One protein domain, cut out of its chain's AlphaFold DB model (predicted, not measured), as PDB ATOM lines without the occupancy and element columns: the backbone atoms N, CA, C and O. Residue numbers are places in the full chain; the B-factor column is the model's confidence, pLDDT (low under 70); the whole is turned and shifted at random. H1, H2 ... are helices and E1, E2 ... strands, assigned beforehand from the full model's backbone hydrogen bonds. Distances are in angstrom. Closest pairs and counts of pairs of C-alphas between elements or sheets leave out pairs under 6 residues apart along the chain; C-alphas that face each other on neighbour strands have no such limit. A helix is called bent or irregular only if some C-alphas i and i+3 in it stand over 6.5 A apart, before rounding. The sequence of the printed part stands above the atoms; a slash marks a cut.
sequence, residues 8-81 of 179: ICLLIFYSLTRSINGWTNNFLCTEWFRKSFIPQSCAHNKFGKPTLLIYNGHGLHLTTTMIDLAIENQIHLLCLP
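Overview. This is residues 8 to 81 of the 179 residues of the protein "DDE-1 domain-containing protein" of Serpula lacrymans var. lacrymans (strain S7.3) (UniProt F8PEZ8). After an unnamed stretch, residues 8 to 25, the helices H1 and H2 lie side by side, with a small sheet of two parallel strands, E1 and E2, next to them. The printed part has 74 residues, with H1, E1, H2, E2 along it. It is mixed and compact, radius of gyration of the C-alphas 12.6 A, spans 40 by 30 by 19 A.

Along the chain. H1, residues 26 to 44, begins at C-alpha (356.382, 445.332, 389.945), is 25.3 A long and has a kink of 26 degrees near residue 38; it is only just irregular, C-alphas 35 and 38 being 6.8 A apart. E1 is residues 51 to 56, 16.7 A; H2 residues 64 to 72, 12.3 A; E2 residues 75 to 80, 15.8 A, ending at C-alpha (367.779, 431.347, 391.240).

Arrangement. H1 touches H2 with residues 30 to 34 alone, closest C-alphas Thr 30 and Met 66, 5.7 A, at a shallow tilt of 11 degrees, the same way. N 53 of E1 and O 76 of E2 are within hydrogen-bond range, 2.8 A. E1, H2, E2 form a strand-helix-strand unit, parallel neighbour strands with a helix between, its crossover right-handed. Every O i to N i+4 pair is within range in H2, 13 of 15 in H1.

Size, cuts and confidence. The farthest C-alphas, Asn 21 and Phe 47, are 40.6 A apart. The printed part has no cut and no long link between named elements. Residues 8 to 17 and 57 to 61 have pLDDT under 70.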
ATOM      1  N   ILE A   8     351.317 433.417 382.687       34.03
ATOM      2  CA  ILE A   8     350.201 432.588 383.183       34.03
ATOM      3  C   ILE A   8     350.434 432.083 384.625       34.03
ATOM      4  O   ILE A   8     349.519 431.563 385.264       34.03
ATOM      5  N   CYS A   9     351.614 432.312 385.208       36.09
ATOM      6  CA  CYS A   9     351.857 431.988 386.619       36.09
ATOM      7  C   CYS A   9     351.166 432.951 387.609       36.09
ATOM      8  O   CYS A   9     351.085 432.647 388.797       36.09
ATOM      9  N   LEU A  10     350.598 434.064 387.127       43.06
ATOM     10  CA  LEU A  10     349.889 435.058 387.942       43.06
ATOM     11  C   LEU A  10     348.362 434.862 387.909       43.06
ATOM     12  O   LEU A  10     347.605 435.818 387.746       43.06
ATOM     13  N   LEU A  11     347.888 433.619 388.040       44.78
ATOM     14  CA  LEU A  11     346.459 433.337 388.205       44.78
ATOM     15  C   LEU A  11     346.005 433.754 389.611       44.78
ATOM     16  O   LEU A  11     346.010 432.963 390.553       44.78
ATOM     17  N   ILE A  12     345.603 435.017 389.729       43.34
ATOM     18  CA  ILE A  12     344.822 435.533 390.851       43.34
ATOM     19  C   ILE A  12     343.401 435.019 390.658       43.34
ATOM     20  O   ILE A  12     342.789 435.392 389.668       43.34
ATOM     21  N   PHE A  13     342.900 434.145 391.540       46.53
ATOM     22  CA  PHE A  13     341.489 433.711 391.624       46.53
ATOM     23  C   PHE A  13     340.666 433.912 390.330       46.53
ATOM     24  O   PHE A  13     339.902 434.867 390.215       46.53
ATOM     25  N   TYR A  14     340.851 433.036 389.334       54.41
ATOM     26  CA  TYR A  14     340.096 433.029 388.064       54.41
ATOM     27  C   TYR A  14     340.122 434.324 387.218       54.41
ATOM     28  O   TYR A  14     339.374 434.426 386.245       54.41
ATOM     29  N   SER A  15     340.982 435.294 387.528       59.41
ATOM     30  CA  SER A  15     341.058 436.591 386.857       59.41
ATOM     31  C   SER A  15     342.400 436.788 386.151       59.41
ATOM     32  O   SER A  15     343.453 436.359 386.623       59.41
ATOM     33  N   LEU A  16     342.355 437.438 384.987       66.69
ATOM     34  CA  LEU A  16     343.522 437.762 384.172       66.69
ATOM     35  C   LEU A  16     343.768 439.268 384.226       66.69
ATOM     36  O   LEU A  16     343.077 440.035 383.555       66.69
ATOM     37  N   THR A  17     344.800 439.678 384.956       69.94
ATOM     38  CA  THR A  17     345.263 441.069 384.957       69.94
ATOM     39  C   THR A  17     346.446 441.220 384.007       69.94
ATOM     40  O   THR A  17     347.283 440.328 383.885       69.94
ATOM     41  N   ARG A  18     346.519 442.349 383.302       70.75
ATOM     42  CA  ARG A  18     347.652 442.692 382.440       70.75
ATOM     43  C   ARG A  18     347.929 444.183 382.501       70.75
ATOM     44  O   ARG A  18     347.011 444.979 382.678       70.75
ATOM     45  N   SER A  19     349.186 444.544 382.313       77.81
ATOM     46  CA  SER A  19     349.561 445.918 382.009       77.81
ATOM     47  C   SER A  19     349.137 446.279 380.579       77.81
ATOM     48  O   SER A  19     348.774 445.415 379.772       77.81
ATOM     49  N   ILE A  20     349.224 447.568 380.253       73.56
ATOM     50  CA  ILE A  20     348.899 448.099 378.922       73.56
ATOM     51  C   ILE A  20     349.788 447.471 377.839       73.56
ATOM     52  O   ILE A  20     349.299 447.127 376.766       73.56
ATOM     53  N   ASN A  21     351.072 447.254 378.135       78.69
ATOM     54  CA  ASN A  21     352.024 446.642 377.205       78.69
ATOM     55  C   ASN A  21     352.003 445.098 377.232       78.69
ATOM     56  O   ASN A  21     352.736 444.464 376.479       78.69
ATOM     57  N   GLY A  22     351.168 444.489 378.080       77.19
ATOM     58  CA  GLY A  22     351.028 443.037 378.201       77.19
ATOM     59  C   GLY A  22     352.119 442.339 379.017       77.19
ATOM     60  O   GLY A  22     352.028 441.124 379.192       77.19
ATOM     61  N   TRP A  23     353.099 443.076 379.545       75.50
ATOM     62  CA  TRP A  23     354.180 442.546 380.377       75.50
ATOM     63  C   TRP A  23     353.857 442.638 381.868       75.50
ATOM     64  O   TRP A  23     353.212 443.582 382.329       75.50
ATOM     65  N   THR A  24     354.342 441.679 382.650       74.38
ATOM     66  CA  THR A  24     354.326 441.787 384.113       74.38
ATOM     67  C   THR A  24     355.155 442.991 384.564       74.38
ATOM     68  O   THR A  24     356.177 443.319 383.965       74.38
ATOM     69  N   ASN A  25     354.707 443.668 385.620       81.56
ATOM     70  CA  ASN A  25     355.448 444.748 386.265       81.56
ATOM     71  C   ASN A  25     355.445 444.568 387.792       81.56
ATOM     72  O   ASN A  25     354.751 443.703 388.329       81.56
ATOM     73  N   ASN A  26     356.199 445.416 388.492       84.44
ATOM     74  CA  ASN A  26     356.382 445.332 389.945       84.44
ATOM     75  C   ASN A  26     355.066 445.411 390.727       84.44
ATOM     76  O   ASN A  26     354.889 444.689 391.709       84.44
ATOM     77  N   PHE A  27     354.131 446.249 390.273       85.75
ATOM     78  CA  PHE A  27     352.811 446.369 390.885       85.75
ATOM     79  C   PHE A  27     352.028 445.059 390.761       85.75
ATOM     80  O   PHE A  27     351.559 444.524 391.762       85.75
ATOM     81  N   LEU A  28     351.950 444.497 389.552       84.12
ATOM     82  CA  LEU A  28     351.246 443.238 389.296       84.12
ATOM     83  C   LEU A  28     351.869 442.062 390.056       84.12
ATOM     84  O   LEU A  28     351.132 441.231 390.582       84.12
ATOM     85  N   CYS A  29     353.201 442.008 390.151       84.94
ATOM     86  CA  CYS A  29     353.898 440.994 390.941       84.94
ATOM     87  C   CYS A  29     353.550 441.109 392.434       84.94
ATOM     88  O   CYS A  29     353.160 440.123 393.060       84.94
ATOM     89  N   THR A  30     353.609 442.324 392.989       86.81
ATOM     90  CA  THR A  30     353.282 442.579 394.403       86.81
ATOM     91  C   THR A  30     351.822 442.223 394.701       86.81
ATOM     92  O   THR A  30     351.529 441.568 395.701       86.81
ATOM     93  N   GLU A  31     350.900 442.590 393.811       88.38
ATOM     94  CA  GLU A  31     349.478 442.273 393.955       88.38
ATOM     95  C   GLU A  31     349.201 440.773 393.856       88.38
ATOM     96  O   GLU A  31     348.398 440.251 394.627       88.38
ATOM     97  N   TRP A  32     349.881 440.051 392.965       88.88
ATOM     98  CA  TRP A  32     349.809 438.593 392.935       88.88
ATOM     99  C   TRP A  32     350.330 437.972 394.232       88.88
ATOM    100  O   TRP A  32     349.661 437.102 394.800       88.88
ATOM    101  N   PHE A  33     351.480 438.435 394.724       90.38
ATOM    102  CA  PHE A  33     352.077 437.912 395.950       90.38
ATOM    103  C   PHE A  33     351.125 438.098 397.138       90.38
ATOM    104  O   PHE A  33     350.793 437.133 397.829       90.38
ATOM    105  N   ARG A  34     350.583 439.312 397.289       91.62
ATOM    106  CA  ARG A  34     349.628 439.679 398.341       91.62
ATOM    107  C   ARG A  34     348.293 438.947 398.228       91.62
ATOM    108  O   ARG A  34     347.797 438.422 399.218       91.62
ATOM    109  N   LYS A  35     347.673 438.946 397.046       89.75
ATOM    110  CA  LYS A  35     346.282 438.481 396.872       89.75
ATOM    111  C   LYS A  35     346.162 436.994 396.569       89.75
ATOM    112  O   LYS A  35     345.068 436.451 396.679       89.75
ATOM    113  N   SER A  36     347.246 436.344 396.150       88.12
ATOM    114  CA  SER A  36     347.208 434.947 395.701       88.12
ATOM    115  C   SER A  36     348.218 434.087 396.426       88.12
ATOM    116  O   SER A  36     347.813 433.134 397.088       88.12
ATOM    117  N   PHE A  37     349.507 434.417 396.329       90.38
ATOM    118  CA  PHE A  37     350.549 433.544 396.862       90.38
ATOM    119  C   PHE A  37     350.442 433.397 398.380       90.38
ATOM    120  O   PHE A  37     350.350 432.272 398.859       90.38
ATOM    121  N   ILE A  38     350.380 434.507 399.127       93.44
ATOM    122  CA  ILE A  38     350.288 434.478 400.594       93.44
ATOM    123  C   ILE A  38     349.039 433.710 401.068       93.44
ATOM    124  O   ILE A  38     349.209 432.725 401.787       93.44
ATOM    125  N   PRO A  39     347.800 434.042 400.635       93.38
ATOM    126  CA  PRO A  39     346.613 433.297 401.058       93.38
ATOM    127  C   PRO A  39     346.682 431.802 400.737       93.38
ATOM    128  O   PRO A  39     346.314 430.972 401.567       93.38
ATOM    129  N   GLN A  40     347.173 431.437 399.546       90.50
ATOM    130  CA  GLN A  40     347.305 430.032 399.156       90.50
ATOM    131  C   GLN A  40     348.384 429.323 399.973       90.50
ATOM    132  O   GLN A  40     348.154 428.206 400.427       90.50
ATOM    133  N   SER A  41     349.530 429.962 400.191       89.81
ATOM    134  CA  SER A  41     350.615 429.435 401.015       89.81
ATOM    135  C   SER A  41     350.125 429.140 402.431       89.81
ATOM    136  O   SER A  41     350.248 428.010 402.904       89.81
ATOM    137  N   CYS A  42     349.470 430.112 403.072       90.75
ATOM    138  CA  CYS A  42     348.912 429.960 404.414       90.75
ATOM    139  C   CYS A  42     347.870 428.834 404.481       90.75
ATOM    140  O   CYS A  42     347.929 428.001 405.381       90.75
ATOM    141  N   ALA A  43     346.968 428.743 403.498       91.88
ATOM    142  CA  ALA A  43     345.953 427.687 403.450       91.88
ATOM    143  C   ALA A  43     346.541 426.268 403.288       91.88
ATOM    144  O   ALA A  43     345.937 425.296 403.741       91.88
ATOM    145  N   HIS A  44     347.707 426.129 402.647       87.31
ATOM    146  CA  HIS A  44     348.361 424.832 402.430       87.31
ATOM    147  C   HIS A  44     349.435 424.502 403.480       87.31
ATOM    148  O   HIS A  44     349.853 423.344 403.582       87.31
ATOM    149  N   ASN A  45     349.859 425.472 404.294       90.38
ATOM    150  CA  ASN A  45     350.854 425.286 405.346       90.38
ATOM    151  C   ASN A  45     350.245 424.672 406.618       90.38
ATOM    152  O   ASN A  45     350.074 425.327 407.644       90.38
ATOM    153  N   LYS A  46     349.951 423.372 406.566       89.56
ATOM    154  CA  LYS A  46     349.329 422.637 407.683       89.56
ATOM    155  C   LYS A  46     350.216 422.508 408.926       89.56
ATOM    156  O   LYS A  46     349.713 422.192 409.995       89.56
ATOM    157  N   PHE A  47     351.525 422.697 408.774       89.94
ATOM    158  CA  PHE A  47     352.519 422.418 409.814       89.94
ATOM    159  C   PHE A  47     353.126 423.683 410.430       89.94
ATOM    160  O   PHE A  47     354.032 423.565 411.250       89.94
ATOM    161  N   GLY A  48     352.686 424.873 410.007       90.12
ATOM    162  CA  GLY A  48     353.203 426.149 410.509       90.12
ATOM    163  C   GLY A  48     354.700 426.359 410.258       90.12
ATOM    164  O   GLY A  48     355.336 427.130 410.969       90.12
ATOM    165  N   LYS A  49     355.289 425.661 409.279       91.50
ATOM    166  CA  LYS A  49     356.713 425.807 408.944       91.50
ATOM    167  C   LYS A  49     356.919 427.014 408.030       91.50
ATOM    168  O   LYS A  49     356.010 427.326 407.258       91.50
ATOM    169  N   PRO A  50     358.096 427.659 408.044       93.81
ATOM    170  CA  PRO A  50     358.400 428.685 407.057       93.81
ATOM    171  C   PRO A  50     358.227 428.150 405.631       93.81
ATOM    172  O   PRO A  50     358.592 427.008 405.334       93.81
ATOM    173  N   THR A  51     357.649 428.963 404.750       94.19
ATOM    174  CA  THR A  51     357.451 428.597 403.340       94.19
ATOM    175  C   THR A  51     358.614 429.107 402.502       94.19
ATOM    176  O   THR A  51     359.082 430.217 402.712       94.19
ATOM    177  N   LEU A  52     359.069 428.326 401.523       92.44
ATOM    178  CA  LEU A  52     360.097 428.745 400.573       92.44
ATOM    179  C   LEU A  52     359.464 429.058 399.211       92.44
ATOM    180  O   LEU A  52     358.881 428.172 398.584       92.44
ATOM    181  N   LEU A  53     359.611 430.295 398.736       92.31
ATOM    182  CA  LEU A  53     359.297 430.687 397.363       92.31
ATOM    183  C   LEU A  53     360.585 430.750 396.540       92.31
ATOM    184  O   LEU A  53     361.433 431.614 396.754       92.31
ATOM    185  N   ILE A  54     360.697 429.848 395.567       89.75
ATOM    186  CA  ILE A  54     361.799 429.795 394.603       89.75
ATOM    187  C   ILE A  54     361.344 430.487 393.318       89.75
ATOM    188  O   ILE A  54     360.298 430.133 392.770       89.75
ATOM    189  N   TYR A  55     362.112 431.457 392.832       86.44
ATOM    190  CA  TYR A  55     361.762 432.240 391.644       86.44
ATOM    191  C   TYR A  55     362.995 432.548 390.786       86.44
ATOM    192  O   TYR A  55     364.126 432.523 391.273       86.44
ATOM    193  N   ASN A  56     362.798 432.840 389.497       80.31
ATOM    194  CA  ASN A  56     363.897 433.292 388.644       80.31
ATOM    195  C   ASN A  56     364.165 434.789 388.823       80.31
ATOM    196  O   ASN A  56     363.255 435.607 388.901       80.31
ATOM    197  N   GLY A  57     365.441 435.167 388.858       68.56
ATOM    198  CA  GLY A  57     365.860 436.566 388.983       68.56
ATOM    199  C   GLY A  57     365.692 437.406 387.714       68.56
ATOM    200  O   GLY A  57     366.317 438.461 387.605       68.56
ATOM    201  N   HIS A  58     364.922 436.949 386.720       66.25
ATOM    202  CA  HIS A  58     364.818 437.647 385.444       66.25
ATOM    203  C   HIS A  58     363.994 438.931 385.603       66.25
ATOM    204  O   HIS A  58     362.772 438.887 385.701       66.25
ATOM    205  N   GLY A  59     364.674 440.081 385.585       57.34
ATOM    206  CA  GLY A  59     364.037 441.397 385.535       57.34
ATOM    207  C   GLY A  59     363.333 441.795 386.832       57.34
ATOM    208  O   GLY A  59     362.121 441.946 386.833       57.34
ATOM    209  N   LEU A  60     364.107 441.971 387.914       58.22
ATOM    210  CA  LEU A  60     363.785 442.770 389.112       58.22
ATOM    211  C   LEU A  60     362.280 442.929 389.422       58.22
ATOM    212  O   LEU A  60     361.677 443.949 389.099       58.22
ATOM    213  N   HIS A  61     361.695 441.956 390.123       64.62
ATOM    214  CA  HIS A  61     360.338 442.058 390.688       64.62
ATOM    215  C   HIS A  61     360.300 441.918 392.215       64.62
ATOM    216  O   HIS A  61     359.233 441.720 392.793       64.62
ATOM    217  N   LEU A  62     361.455 442.039 392.873       75.56
ATOM    218  CA  LEU A  62     361.543 442.074 394.327       75.56
ATOM    219  C   LEU A  62     361.415 443.531 394.788       75.56
ATOM    220  O   LEU A  62     362.384 444.285 394.780       75.56
ATOM    221  N   THR A  63     360.199 443.959 395.113       85.06
ATOM    222  CA  THR A  63     359.968 445.273 395.728       85.06
ATOM    223  C   THR A  63     360.203 445.185 397.232       85.06
ATOM    224  O   THR A  63     359.994 444.124 397.817       85.06
ATOM    225  N   THR A  64     360.567 446.296 397.880       89.88
ATOM    226  CA  THR A  64     360.645 446.361 399.352       89.88
ATOM    227  C   THR A  64     359.343 445.872 399.983       89.88
ATOM    228  O   THR A  64     359.364 445.000 400.836       89.88
ATOM    229  N   THR A  65     358.200 446.290 399.431       91.88
ATOM    230  CA  THR A  65     356.876 445.828 399.868       91.88
ATOM    231  C   THR A  65     356.703 444.310 399.783       91.88
ATOM    232  O   THR A  65     356.077 443.720 400.657       91.88
ATOM    233  N   MET A  66     357.220 443.651 398.742       90.56
ATOM    234  CA  MET A  66     357.153 442.190 398.634       90.56
ATOM    235  C   MET A  66     358.048 441.508 399.675       90.56
ATOM    236  O   MET A  66     357.658 440.473 400.210       90.56
ATOM    237  N   ILE A  67     359.213 442.090 399.980       93.19
ATOM    238  CA  ILE A  67     360.118 441.601 401.030       93.19
ATOM    239  C   ILE A  67     359.453 441.733 402.402       93.19
ATOM    240  O   ILE A  67     359.410 440.750 403.137       93.19
ATOM    241  N   ASP A  68     358.877 442.896 402.709       95.81
ATOM    242  CA  ASP A  68     358.178 443.152 403.974       95.81
ATOM    243  C   ASP A  68     357.039 442.142 404.169       95.81
ATOM    244  O   ASP A  68     356.992 441.426 405.169       95.81
ATOM    245  N   LEU A  69     356.196 441.970 403.143       95.38
ATOM    246  CA  LEU A  69     355.118 440.980 403.149       95.38
ATOM    247  C   LEU A  69     355.638 439.545 403.327       95.38
ATOM    248  O   LEU A  69     354.979 438.726 403.967       95.38
ATOM    249  N   ALA A  70     356.792 439.208 402.749       94.75
ATOM    250  CA  ALA A  70     357.372 437.878 402.887       94.75
ATOM    251  C   ALA A  70     357.865 437.627 404.321       94.75
ATOM    252  O   ALA A  70     357.578 436.568 404.882       94.75
ATOM    253  N   ILE A  71     358.524 438.614 404.937       96.00
ATOM    254  CA  ILE A  71     358.980 438.560 406.335       96.00
ATOM    255  C   ILE A  71     357.784 438.411 407.284       96.00
ATOM    256  O   ILE A  71     357.768 437.498 408.116       96.00
ATOM    257  N   GLU A  72     356.756 439.248 407.115       96.56
ATOM    258  CA  GLU A  72     355.521 439.226 407.914       96.56
ATOM    259  C   GLU A  72     354.816 437.860 407.879       96.56
ATOM    260  O   GLU A  72     354.197 437.454 408.859       96.56
ATOM    261  N   ASN A  73     354.934 437.125 406.766       95.31
ATOM    262  CA  ASN A  73     354.241 435.853 406.543       95.31
ATOM    263  C   ASN A  73     355.157 434.616 406.636       95.31
ATOM    264  O   ASN A  73     354.743 433.527 406.239       95.31
ATOM    265  N   GLN A  74     356.386 434.753 407.155       95.75
ATOM    266  CA  GLN A  74     357.369 433.656 407.274       95.75
ATOM    267  C   GLN A  74     357.636 432.940 405.934       95.75
ATOM    268  O   GLN A  74     357.737 431.709 405.855       95.75
ATOM    269  N   ILE A  75     357.734 433.725 404.860       95.19
ATOM    270  CA  ILE A  75     358.071 433.267 403.513       95.19
ATOM    271  C   ILE A  75     359.523 433.648 403.220       95.19
ATOM    272  O   ILE A  75     359.876 434.821 403.137       95.19
ATOM    273  N   HIS A  76     360.367 432.648 402.999       94.31
ATOM    274  CA  HIS A  76     361.722 432.834 402.502       94.31
ATOM    275  C   HIS A  76     361.709 432.944 400.980       94.31
ATOM    276  O   HIS A  76     361.137 432.099 400.289       94.31
ATOM    277  N   LEU A  77     362.363 433.976 400.454       91.75
ATOM    278  CA  LEU A  77     362.497 434.213 399.020       91.75
ATOM    279  C   LEU A  77     363.872 433.718 398.560       91.75
ATOM    280  O   LEU A  77     364.895 434.190 399.051       91.75
ATOM    281  N   LEU A  78     363.899 432.774 397.617       90.00
ATOM    282  CA  LEU A  78     365.123 432.245 397.013       90.00
ATOM    283  C   LEU A  78     365.157 432.579 395.522       90.00
ATOM    284  O   LEU A  78     364.401 432.022 394.722       90.00
ATOM    285  N   CYS A  79     366.068 433.478 395.161       89.00
ATOM    286  CA  CYS A  79     366.347 433.827 393.777       89.00
ATOM    287  C   CYS A  79     367.288 432.793 393.151       89.00
ATOM    288  O   CYS A  79     368.367 432.530 393.688       89.00
ATOM    289  N   LEU A  80     366.903 432.227 392.010       88.88
ATOM    290  CA  LEU A  80     367.779 431.347 391.240       88.88
ATOM    291  C   LEU A  80     368.900 432.147 390.552       88.88
ATOM    292  O   LEU A  80     368.626 433.232 390.026       88.88
ATOM    293  N   PRO A  81     370.136 431.610 390.481       88.00
ATOM    294  CA  PRO A  81     371.213 432.228 389.717       88.00
ATOM    295  C   PRO A  81     370.821 432.446 388.252       88.00
ATOM    296  O   PRO A  81     370.049 431.675 387.669       88.00
TER     297      PRO A  81